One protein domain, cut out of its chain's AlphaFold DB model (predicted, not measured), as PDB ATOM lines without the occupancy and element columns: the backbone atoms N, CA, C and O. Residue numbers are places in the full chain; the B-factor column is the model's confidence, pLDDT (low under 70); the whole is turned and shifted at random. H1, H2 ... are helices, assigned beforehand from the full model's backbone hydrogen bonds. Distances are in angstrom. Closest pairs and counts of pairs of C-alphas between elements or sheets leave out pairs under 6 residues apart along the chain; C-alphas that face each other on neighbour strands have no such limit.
ATOM      1  N   ARG A 154      50.269 -38.641  35.413       48.31
ATOM      2  CA  ARG A 154      51.445 -38.045  36.072       48.31
ATOM      3  C   ARG A 154      51.402 -36.517  36.158       48.31
ATOM      4  O   ARG A 154      52.106 -35.963  36.994       48.31
ATOM      5  N   SER A 155      50.558 -35.847  35.372       45.53
ATOM      6  CA  SER A 155      50.231 -34.423  35.482       45.53
ATOM      7  C   SER A 155      49.094 -34.176  36.472       45.53
ATOM      8  O   SER A 155      48.495 -33.098  36.472       45.53
ATOM      9  N   SER A 156      48.873 -35.108  37.410       51.81
ATOM     10  CA  SER A 156      48.818 -34.706  38.815       51.81
ATOM     11  C   SER A 156      50.044 -33.830  39.079       51.81
ATOM     12  O   SER A 156      51.084 -34.293  39.538       51.81
ATOM     13  N   ILE A 157      49.948 -32.567  38.662       55.47
ATOM     14  CA  ILE A 157      50.927 -31.533  38.919       55.47
ATOM     15  C   ILE A 157      51.158 -31.622  40.414       55.47
ATOM     16  O   ILE A 157      50.200 -31.516  41.203       55.47
ATOM     17  N   ARG A 158      52.379 -32.061  40.736       68.50
ATOM     18  CA  ARG A 158      52.718 -32.644  42.027       68.50
ATOM     19  C   ARG A 158      52.218 -31.684  43.087       68.50
ATOM     20  O   ARG A 158      52.353 -30.470  42.929       68.50
ATOM     21  N   PHE A 159      51.531 -32.193  44.099       69.94
ATOM     22  CA  PHE A 159      50.924 -31.346  45.125       69.94
ATOM     23  C   PHE A 159      51.955 -30.354  45.705       69.94
ATOM     24  O   PHE A 159      51.652 -29.188  45.956       69.94
ATOM     25  N   GLU A 160      53.211 -30.795  45.760       80.00
ATOM     26  CA  GLU A 160      54.414 -30.047  46.110       80.00
ATOM     27  C   GLU A 160      54.668 -28.825  45.209       80.00
ATOM     28  O   GLU A 160      55.049 -27.762  45.694       80.00
ATOM     29  N   GLU A 161      54.435 -28.935  43.902       84.06
ATOM     30  CA  GLU A 161      54.630 -27.839  42.948       84.06
ATOM     31  C   GLU A 161      53.557 -26.758  43.111       84.06
ATOM     32  O   GLU A 161      53.874 -25.570  43.157       84.06
ATOM     33  N   ARG A 162      52.295 -27.158  43.317       84.56
ATOM     34  CA  ARG A 162      51.218 -26.209  43.656       84.56
ATOM     35  C   ARG A 162      51.487 -25.508  44.981       84.56
ATOM     36  O   ARG A 162      51.200 -24.320  45.113       84.56
ATOM     37  N   HIS A 163      52.051 -26.227  45.948       89.50
ATOM     38  CA  HIS A 163      52.432 -25.640  47.223       89.50
ATOM     39  C   HIS A 163      53.533 -24.588  47.047       89.50
ATOM     40  O   HIS A 163      53.385 -23.466  47.532       89.50
ATOM     41  N   ARG A 164      54.579 -24.894  46.271       91.94
ATOM     42  CA  ARG A 164      55.637 -23.929  45.943       91.94
ATOM     43  C   ARG A 164      55.081 -22.677  45.259       91.94
ATOM     44  O   ARG A 164      55.404 -21.574  45.691       91.94
ATOM     45  N   LEU A 165      54.206 -22.839  44.265       90.81
ATOM     46  CA  LEU A 165      53.544 -21.715  43.591       90.81
ATOM     47  C   LEU A 165      52.696 -20.882  44.558       90.81
ATOM     48  O   LEU A 165      52.707 -19.658  44.490       90.81
ATOM     49  N   SER A 166      51.994 -21.527  45.493       92.25
ATOM     50  CA  SER A 166      51.212 -20.801  46.495       92.25
ATOM     51  C   SER A 166      52.091 -19.943  47.407       92.25
ATOM     52  O   SER A 166      51.716 -18.815  47.712       92.25
ATOM     53  N   ILE A 167      53.275 -20.431  47.800       94.75
ATOM     54  CA  ILE A 167      54.242 -19.659  48.594       94.75
ATOM     55  C   ILE A 167      54.754 -18.473  47.778       94.75
ATOM     56  O   ILE A 167      54.754 -17.352  48.270       94.75
ATOM     57  N   GLU A 168      55.142 -18.706  46.526       95.69
ATOM     58  CA  GLU A 168      55.651 -17.654  45.649       95.69
ATOM     59  C   GLU A 168      54.621 -16.530  45.453       95.69
ATOM     60  O   GLU A 168      54.938 -15.362  45.680       95.69
ATOM     61  N   ILE A 169      53.365 -16.876  45.160       95.50
ATOM     62  CA  ILE A 169      52.271 -15.903  45.035       95.50
ATOM     63  C   ILE A 169      52.057 -15.144  46.349       95.50
ATOM     64  O   ILE A 169      51.955 -13.919  46.325       95.50
ATOM     65  N   LYS A 170      52.051 -15.833  47.503       96.69
ATOM     66  CA  LYS A 170      51.957 -15.169  48.815       96.69
ATOM     67  C   LYS A 170      53.067 -14.144  49.006       96.69
ATOM     68  O   LYS A 170      52.786 -13.043  49.466       96.69
ATOM     69  N   THR A 171      54.303 -14.494  48.645       96.75
ATOM     70  CA  THR A 171      55.458 -13.600  48.806       96.75
ATOM     71  C   THR A 171      55.433 -12.417  47.843       96.75
ATOM     72  O   THR A 171      55.737 -11.304  48.255       96.75
ATOM     73  N   GLN A 172      55.036 -12.626  46.584       97.75
ATOM     74  CA  GLN A 172      55.012 -11.576  45.562       97.75
ATOM     75  C   GLN A 172      53.869 -10.577  45.773       97.75
ATOM     76  O   GLN A 172      54.043  -9.386  45.540       97.75
ATOM     77  N   TRP A 173      52.711 -11.057  46.226       96.88
ATOM     78  CA  TRP A 173      51.490 -10.256  46.356       96.88
ATOM     79  C   TRP A 173      51.169  -9.880  47.810       96.88
ATOM     80  O   TRP A 173      50.136  -9.269  48.068       96.88
ATOM     81  N   ASN A 174      52.034 -10.252  48.763       96.44
ATOM     82  CA  ASN A 174      51.850 -10.055  50.206       96.44
ATOM     83  C   ASN A 174      50.466 -10.524  50.716       96.44
ATOM     84  O   ASN A 174      49.820  -9.871  51.537       96.44
ATOM     85  N   VAL A 175      49.985 -11.658  50.194       96.06
ATOM     86  CA  VAL A 175      48.668 -12.215  50.536       96.06
ATOM     87  C   VAL A 175      48.787 -13.085  51.787       96.06
ATOM     88  O   VAL A 175      49.572 -14.033  51.827       96.06
ATOM     89  N   THR A 176      47.966 -12.812  52.801       94.94
ATOM     90  CA  THR A 176      47.989 -13.533  54.088       94.94
ATOM     91  C   THR A 176      47.466 -14.966  53.972       94.94
ATOM     92  O   THR A 176      48.013 -15.891  54.578       94.94
ATOM     93  N   HIS A 177      46.432 -15.183  53.156       91.81
ATOM     94  CA  HIS A 177      45.775 -16.476  53.013       91.81
ATOM     95  C   HIS A 177      45.519 -16.830  51.544       91.81
ATOM     96  O   HIS A 177      44.900 -16.072  50.807       91.81
ATOM     97  N   THR A 178      45.946 -18.023  51.127       92.00
ATOM     98  CA  THR A 178      45.664 -18.567  49.789       92.00
ATOM     99  C   THR A 178      44.972 -19.908  49.935       92.00
ATOM    100  O   THR A 178      45.486 -20.798  50.617       92.00
ATOM    101  N   LYS A 179      43.835 -20.078  49.262       90.44
ATOM    102  CA  LYS A 179      43.083 -21.330  49.247       90.44
ATOM    103  C   LYS A 179      43.164 -21.957  47.858       90.44
ATOM    104  O   LYS A 179      42.701 -21.368  46.889       90.44
ATOM    105  N   THR A 180      43.731 -23.156  47.770       89.81
ATOM    106  CA  THR A 180      43.796 -23.914  46.513       89.81
ATOM    107  C   THR A 180      42.574 -24.816  46.407       89.81
ATOM    108  O   THR A 180      42.418 -25.737  47.206       89.81
ATOM    109  N   VAL A 181      41.718 -24.572  45.416       88.44
ATOM    110  CA  VAL A 181      40.499 -25.359  45.190       88.44
ATOM    111  C   VAL A 181      40.680 -26.220  43.935       88.44
ATOM    112  O   VAL A 181      40.872 -25.671  42.850       88.44
ATOM    113  N   PRO A 182      40.657 -27.561  44.041       83.06
ATOM    114  CA  PRO A 182      40.758 -28.421  42.871       83.06
ATOM    115  C   PRO A 182      39.462 -28.362  42.056       83.06
ATOM    116  O   PRO A 182      38.373 -28.593  42.579       83.06
ATOM    117  N   ILE A 183      39.592 -28.090  40.759       85.69
ATOM    118  CA  ILE A 183      38.484 -28.135  39.803       85.69
ATOM    119  C   ILE A 183      38.666 -29.390  38.949       85.69
ATOM    120  O   ILE A 183      39.641 -29.508  38.209       85.69
ATOM    121  N   ILE A 184      37.742 -30.342  39.085       83.62
ATOM    122  CA  ILE A 184      37.749 -31.604  38.337       83.62
ATOM    123  C   ILE A 184      36.712 -31.493  37.218       83.62
ATOM    124  O   ILE A 184      35.529 -31.293  37.491       83.62
ATOM    125  N   LEU A 185      37.153 -31.639  35.967       85.44
ATOM    126  CA  LEU A 185      36.293 -31.607  34.782       85.44
ATOM    127  C   LEU A 185      36.373 -32.947  34.047       85.44
ATOM    128  O   LEU A 185      37.465 -33.398  33.703       85.44
ATOM    129  N   SER A 186      35.220 -33.572  33.793       87.00
ATOM    130  CA  SER A 186      35.156 -34.773  32.956       87.00
ATOM    131  C   SER A 186      35.321 -34.409  31.483       87.00
ATOM    132  O   SER A 186      34.711 -33.452  31.009       87.00
ATOM    133  N   THR A 187      36.051 -35.224  30.724       84.12
ATOM    134  CA  THR A 187      36.185 -35.093  29.259       84.12
ATOM    135  C   THR A 187      34.863 -35.285  28.513       84.12
ATOM    136  O   THR A 187      34.714 -34.803  27.390       84.12
ATOM    137  N   THR A 188      33.890 -35.941  29.152       84.56
ATOM    138  CA  THR A 188      32.519 -36.113  28.645       84.56
ATOM    139  C   THR A 188      31.651 -34.866  28.816       84.56
ATOM    140  O   THR A 188      30.505 -34.861  28.383       84.56
ATOM    141  N   GLY A 189      32.158 -33.816  29.472       85.00
ATOM    142  CA  GLY A 189      31.361 -32.642  29.821       85.00
ATOM    143  C   GLY A 189      30.387 -32.886  30.980       85.00
ATOM    144  O   GLY A 189      29.540 -32.038  31.244       85.00
ATOM    145  N   VAL A 190      30.486 -34.014  31.691       88.50
ATOM    146  CA  VAL A 190      29.738 -34.234  32.939       88.50
ATOM    147  C   VAL A 190      30.395 -33.433  34.063       88.50
ATOM    148  O   VAL A 190      31.589 -33.587  34.329       88.50
ATOM    149  N   ILE A 191      29.614 -32.580  34.725       88.94
ATOM    150  CA  ILE A 191      30.083 -31.742  35.831       88.94
ATOM    151  C   ILE A 191      29.727 -32.418  37.162       88.94
ATOM    152  O   ILE A 191      28.547 -32.664  37.421       88.94
ATOM    153  N   PRO A 192      30.714 -32.727  38.024       89.44
ATOM    154  CA  PRO A 192      30.447 -33.259  39.356       89.44
ATOM    155  C   PRO A 192      29.678 -32.254  40.219       89.44
ATOM    156  O   PRO A 192      30.012 -31.070  40.238       89.44
ATOM    157  N   LYS A 193      28.722 -32.728  41.031       90.25
ATOM    158  CA  LYS A 193      27.974 -31.873  41.977       90.25
ATOM    159  C   LYS A 193      28.893 -31.122  42.953       90.25
ATOM    160  O   LYS A 193      28.597 -30.004  43.357       90.25
ATOM    161  N   THR A 194      30.045 -31.709  43.277       90.75
ATOM    162  CA  THR A 194      31.067 -31.110  44.148       90.75
ATOM    163  C   THR A 194      31.659 -29.815  43.587       90.75
ATOM    164  O   THR A 194      32.112 -28.974  44.360       90.75
ATOM    165  N   LEU A 195      31.622 -29.613  42.265       90.81
ATOM    166  CA  LEU A 195      32.144 -28.411  41.617       90.81
ATOM    167  C   LEU A 195      31.327 -27.163  41.973       90.81
ATOM    168  O   LEU A 195      31.907 -26.088  42.106       90.81
ATOM    169  N   HIS A 196      30.020 -27.300  42.209       92.06
ATOM    170  CA  HIS A 196      29.181 -26.181  42.654       92.06
ATOM    171  C   HIS A 196      29.645 -25.644  44.010       92.06
ATOM    172  O   HIS A 196      29.822 -24.439  44.166       92.06
ATOM    173  N   ASN A 197      29.956 -26.536  44.956       93.00
ATOM    174  CA  ASN A 197      30.477 -26.144  46.267       93.00
ATOM    175  C   ASN A 197      31.821 -25.417  46.138       93.00
ATOM    176  O   ASN A 197      32.048 -24.411  46.804       93.00
ATOM    177  N   SER A 198      32.697 -25.900  45.256       92.56
ATOM    178  CA  SER A 198      33.987 -25.270  44.970       92.56
ATOM    179  C   SER A 198      33.847 -23.869  44.367       92.56
ATOM    180  O   SER A 198      34.582 -22.969  44.765       92.56
ATOM    181  N   LEU A 199      32.908 -23.662  43.437       93.69
ATOM    182  CA  LEU A 199      32.649 -22.345  42.842       93.69
ATOM    183  C   LEU A 199      32.045 -21.369  43.854       93.69
ATOM    184  O   LEU A 199      32.486 -20.222  43.924       93.69
ATOM    185  N   ASN A 200      31.120 -21.844  44.691       94.56
ATOM    186  CA  ASN A 200      30.526 -21.044  45.760       94.56
ATOM    187  C   ASN A 200      31.589 -20.596  46.774       94.56
ATOM    188  O   ASN A 200      31.610 -19.442  47.180       94.56
ATOM    189  N   GLN A 201      32.540 -21.471  47.122       94.00
ATOM    190  CA  GLN A 201      33.665 -21.112  47.997       94.00
ATOM    191  C   GLN A 201      34.595 -20.044  47.406       94.00
ATOM    192  O   GLN A 201      35.316 -19.393  48.160       94.00
ATOM    193  N   LEU A 202      34.624 -19.906  46.081       92.69
ATOM    194  CA  LEU A 202      35.413 -18.904  45.367       92.69
ATOM    195  C   LEU A 202      34.596 -17.646  45.031       92.69
ATOM    196  O   LEU A 202      35.139 -16.745  44.400       92.69
ATOM    197  N   ASN A 203      33.320 -17.580  45.435       95.31
ATOM    198  CA  ASN A 203      32.372 -16.526  45.053       95.31
ATOM    199  C   ASN A 203      32.277 -16.320  43.529       95.31
ATOM    200  O   ASN A 203      32.094 -15.204  43.045       95.31
ATOM    201  N   ILE A 204      32.417 -17.398  42.754       95.75
ATOM    202  CA  ILE A 204      32.284 -17.358  41.297       95.75
ATOM    203  C   ILE A 204      30.821 -17.600  40.930       95.75
ATOM    204  O   ILE A 204      30.182 -18.498  41.475       95.75
ATOM    205  N   SER A 205      30.307 -16.836  39.961       96.50
ATOM    206  CA  SER A 205      28.934 -17.001  39.474       96.50
ATOM    207  C   SER A 205      28.662 -18.450  39.045       96.50
ATOM    208  O   SER A 205      29.461 -19.015  38.281       96.50
ATOM    209  N   PRO A 206      27.511 -19.036  39.428       93.19
ATOM    210  CA  PRO A 206      27.137 -20.377  39.008       93.19
ATOM    211  C   PRO A 206      27.052 -20.490  37.479       93.19
ATOM    212  O   PRO A 206      27.410 -21.521  36.937       93.19
ATOM    213  N   SER A 207      26.735 -19.435  36.724       95.56
ATOM    214  CA  SER A 207      26.726 -19.511  35.248       95.56
ATOM    215  C   SER A 207      28.071 -19.944  34.628       95.56
ATOM    216  O   SER A 207      28.113 -20.452  33.505       95.56
ATOM    217  N   THR A 208      29.173 -19.822  35.372       94.94
ATOM    218  CA  THR A 208      30.523 -20.212  34.947       94.94
ATOM    219  C   THR A 208      30.653 -21.710  34.688       94.94
ATOM    220  O   THR A 208      31.373 -22.102  33.766       94.94
ATOM    221  N   TYR A 209      29.946 -22.571  35.432       93.12
ATOM    222  CA  TYR A 209      30.041 -24.017  35.191       93.12
ATOM    223  C   TYR A 209      29.491 -24.383  33.805       93.12
ATOM    224  O   TYR A 209      30.056 -25.248  33.141       93.12
ATOM    225  N   LEU A 210      28.465 -23.673  33.312       94.44
ATOM    226  CA  LEU A 210      27.923 -23.871  31.962       94.44
ATOM    227  C   LEU A 210      28.948 -23.498  30.886       94.44
ATOM    228  O   LEU A 210      29.071 -24.188  29.875       94.44
ATOM    229  N   LEU A 211      29.710 -22.422  31.102       95.19
ATOM    230  CA  LEU A 211      30.783 -22.016  30.191       95.19
ATOM    231  C   LEU A 211      31.918 -23.041  30.174       95.19
ATOM    232  O   LEU A 211      32.374 -23.422  29.094       95.19
ATOM    233  N   LEU A 212      32.320 -23.539  31.346       93.12
ATOM    234  CA  LEU A 212      33.300 -24.621  31.462       93.12
ATOM    235  C   LEU A 212      32.823 -25.877  30.722       93.12
ATOM    236  O   LEU A 212      33.587 -26.462  29.956       93.12
ATOM    237  N   GLN A 213      31.550 -26.246  30.879       93.75
ATOM    238  CA  GLN A 213      30.955 -27.388  30.190       93.75
ATOM    239  C   GLN A 213      31.040 -27.245  28.669       93.75
ATOM    240  O   GLN A 213      31.544 -28.132  27.978       93.75
ATOM    241  N   LYS A 214      30.585 -26.096  28.153       95.56
ATOM    242  CA  LYS A 214      30.606 -25.778  26.722       95.56
ATOM    243  C   LYS A 214      32.029 -25.816  26.178       95.56
ATOM    244  O   LYS A 214      32.259 -26.403  25.123       95.56
ATOM    245  N   ALA A 215      32.986 -25.239  26.900       95.12
ATOM    246  CA  ALA A 215      34.387 -25.227  26.499       95.12
ATOM    247  C   ALA A 215      34.970 -26.645  26.393       95.12
ATOM    248  O   ALA A 215      35.624 -26.959  25.397       95.12
ATOM    249  N   VAL A 216      34.697 -27.514  27.372       94.06
ATOM    250  CA  VAL A 216      35.169 -28.907  27.361       94.06
ATOM    251  C   VAL A 216      34.559 -29.683  26.200       94.06
ATOM    252  O   VAL A 216      35.302 -30.288  25.431       94.06
ATOM    253  N   ILE A 217      33.237 -29.617  26.015       94.94
ATOM    254  CA  ILE A 217      32.545 -30.319  24.923       94.94
ATOM    255  C   ILE A 217      33.085 -29.861  23.566       94.94
ATOM    256  O   ILE A 217      33.466 -30.690  22.741       94.94
ATOM    257  N   LEU A 218      33.193 -28.547  23.342       95.75
ATOM    258  CA  LEU A 218      33.720 -28.002  22.089       95.75
ATOM    259  C   LEU A 218      35.163 -28.438  21.832       95.75
ATOM    260  O   LEU A 218      35.513 -28.750  20.692       95.75
ATOM    261  N   ASN A 219      36.004 -28.477  22.865       93.50
ATOM    262  CA  ASN A 219      37.381 -28.938  22.737       93.50
ATOM    263  C   ASN A 219      37.443 -30.431  22.379       93.50
ATOM    264  O   ASN A 219      38.141 -30.812  21.438       93.50
ATOM    265  N   THR A 220      36.649 -31.264  23.055       94.06
ATOM    266  CA  THR A 220      36.538 -32.696  22.757       94.06
ATOM    267  C   THR A 220      36.054 -32.923  21.322       94.06
ATOM    268  O   THR A 220      36.693 -33.666  20.581       94.06
ATOM    269  N   CYS A 221      35.008 -32.223  20.868       94.38
ATOM    270  CA  CYS A 221      34.509 -32.312  19.490       94.38
ATOM    271  C   CYS A 221      35.536 -31.854  18.440       94.38
ATOM    272  O   CYS A 221      35.602 -32.409  17.343       94.38
ATOM    273  N   ARG A 222      36.345 -30.830  18.744       95.19
ATOM    274  CA  ARG A 222      37.429 -30.381  17.852       95.19
ATOM    275  C   ARG A 222      38.515 -31.442  17.719       95.19
ATOM    276  O   ARG A 222      38.982 -31.686  16.609       95.19
ATOM    277  N   LEU A 223      38.895 -32.077  18.827       93.88
ATOM    278  CA  LEU A 223      39.867 -33.168  18.826       93.88
ATOM    279  C   LEU A 223      39.350 -34.359  18.019       93.88
ATOM    280  O   LEU A 223      40.048 -34.813  17.116       93.88
ATOM    281  N   THR A 224      38.122 -34.821  18.273       94.81
ATOM    282  CA  THR A 224      37.545 -35.955  17.535       94.81
ATOM    283  C   THR A 224      37.433 -35.660  16.042       94.81
ATOM    284  O   THR A 224      37.848 -36.485  15.235       94.81
ATOM    285  N   ARG A 225      36.987 -34.459  15.649       96.62
ATOM    286  CA  ARG A 225      36.958 -34.045  14.237       96.62
ATOM    287  C   ARG A 225      38.345 -34.082  13.597       96.62
ATOM    288  O   ARG A 225      38.479 -34.536  12.468       96.62
ATOM    289  N   LYS A 226      39.379 -33.618  14.307       96.44
ATOM    290  CA  LYS A 226      40.761 -33.659  13.814       96.44
ATOM    291  C   LYS A 226      41.248 -35.094  13.591       96.44
ATOM    292  O   LYS A 226      41.993 -35.309  12.650       96.44
ATOM    293  N   PHE A 227      40.832 -36.045  14.428       96.31
ATOM    294  CA  PHE A 227      41.179 -37.462  14.275       96.31
ATOM    295  C   PHE A 227      40.395 -38.181  13.172       96.31
ATOM    296  O   PHE A 227      40.912 -39.130  12.602       96.31
ATOM    297  N   LEU A 228      39.159 -37.767  12.885       96.31
ATOM    298  CA  LEU A 228      38.331 -38.396  11.847       96.31
ATOM    299  C   LEU A 228      38.613 -37.860  10.437       96.31
ATOM    300  O   LEU A 228      38.343 -38.549   9.462       96.31
ATOM    301  N   ASN A 229      39.138 -36.637  10.329       93.88
ATOM    302  CA  ASN A 229      39.429 -35.984   9.049       93.88
ATOM    303  C   ASN A 229      40.867 -36.229   8.536       93.88
ATOM    304  O   ASN A 229      41.322 -35.495   7.657       93.88
ATOM    305  N   THR A 230      41.589 -37.199   9.103       76.75
ATOM    306  CA  THR A 230      42.901 -37.673   8.619       76.75
ATOM    307  C   THR A 230      42.758 -39.004   7.915       76.75
ATOM    308  O   THR A 230      43.371 -39.155   6.840       76.75
TER     309      THR A 230
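AT A GLANCE: This is residues 154 to 230 of the 230 residues of the protein "SFRICE_020922" of Spodoptera frugiperda (UniProt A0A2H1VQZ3). Three helices are strung out in a loose, elongated arrangement: H1 sits by itself at one end, and a long stretch without a named element, residues 174 to 193, runs from it across to the long helix H3. That stretch folds back into the short helix H2, which lies near the first part of H3 at a slant, while the last part of H3 sticks out with residues 221 to 230. The printed part has 77 residues with three named helices, in the order H1, H2, H3, and no named strand, and its class is all helix. The whole is loose, with a radius of gyration of the C-alphas of 16.3 A, and spans 50 by 28 by 19 A.

HOW THE PARTS SIT: H1, residues 159 to 173, touches no helix; it is apart from H2, residues 194 to 201, and apart from H3, residues 207 to 228. H2 and H3 are close but not clearly touching, with 1 pair of C-alphas within 8 A: the closest C-alphas of the two, those of His 196 and Tyr 209, are 7.8 A apart. H2 and H3 run opposite ways at a steep tilt of 46 degrees, and their centres are 21.0 A apart. In H1, H2 and H3, every pair of O i and N i+4 inside the helix is within hydrogen-bond range.

IN THESE COORDINATES: H1 runs from Phe 159, with its C-alpha at (50.924, -31.346, 45.125), to Trp 173 and measures 21.1 A from first to last C-alpha. H2 runs from Thr 194, with its C-alpha at (31.067, -31.110, 44.148), to Gln 201, 11.0 A from first to last C-alpha. H3 is the longest helix, with 22 residues from Ser 207 to Leu 228; its length is 32.2 A, and C-alpha 228 is at (38.331, -38.396, 11.847).

THE WHOLE: The two C-alphas farthest apart, those of Thr 176 and Thr 230, are 51.7 A from each other, while those of Arg 154 and Thr 230, the first and last printed, are 28.8 A apart. Residues 154 to 161, of which 159 to 161 belong to H1, stand free, as do residues 221 to 230, of which 221 to 228 belong to H3. The body without these stretches has 59 residues and spans 37 by 22 by 15 A. The link from H1 to H2 is long, with 20 residues, and the link from H2 to H3 is tight, with 5. The printed part has no cut, and Thr 230 is the chain's last residue. The mean pLDDT of the printed part is 89.3, and residues 154 to 159 are under 70.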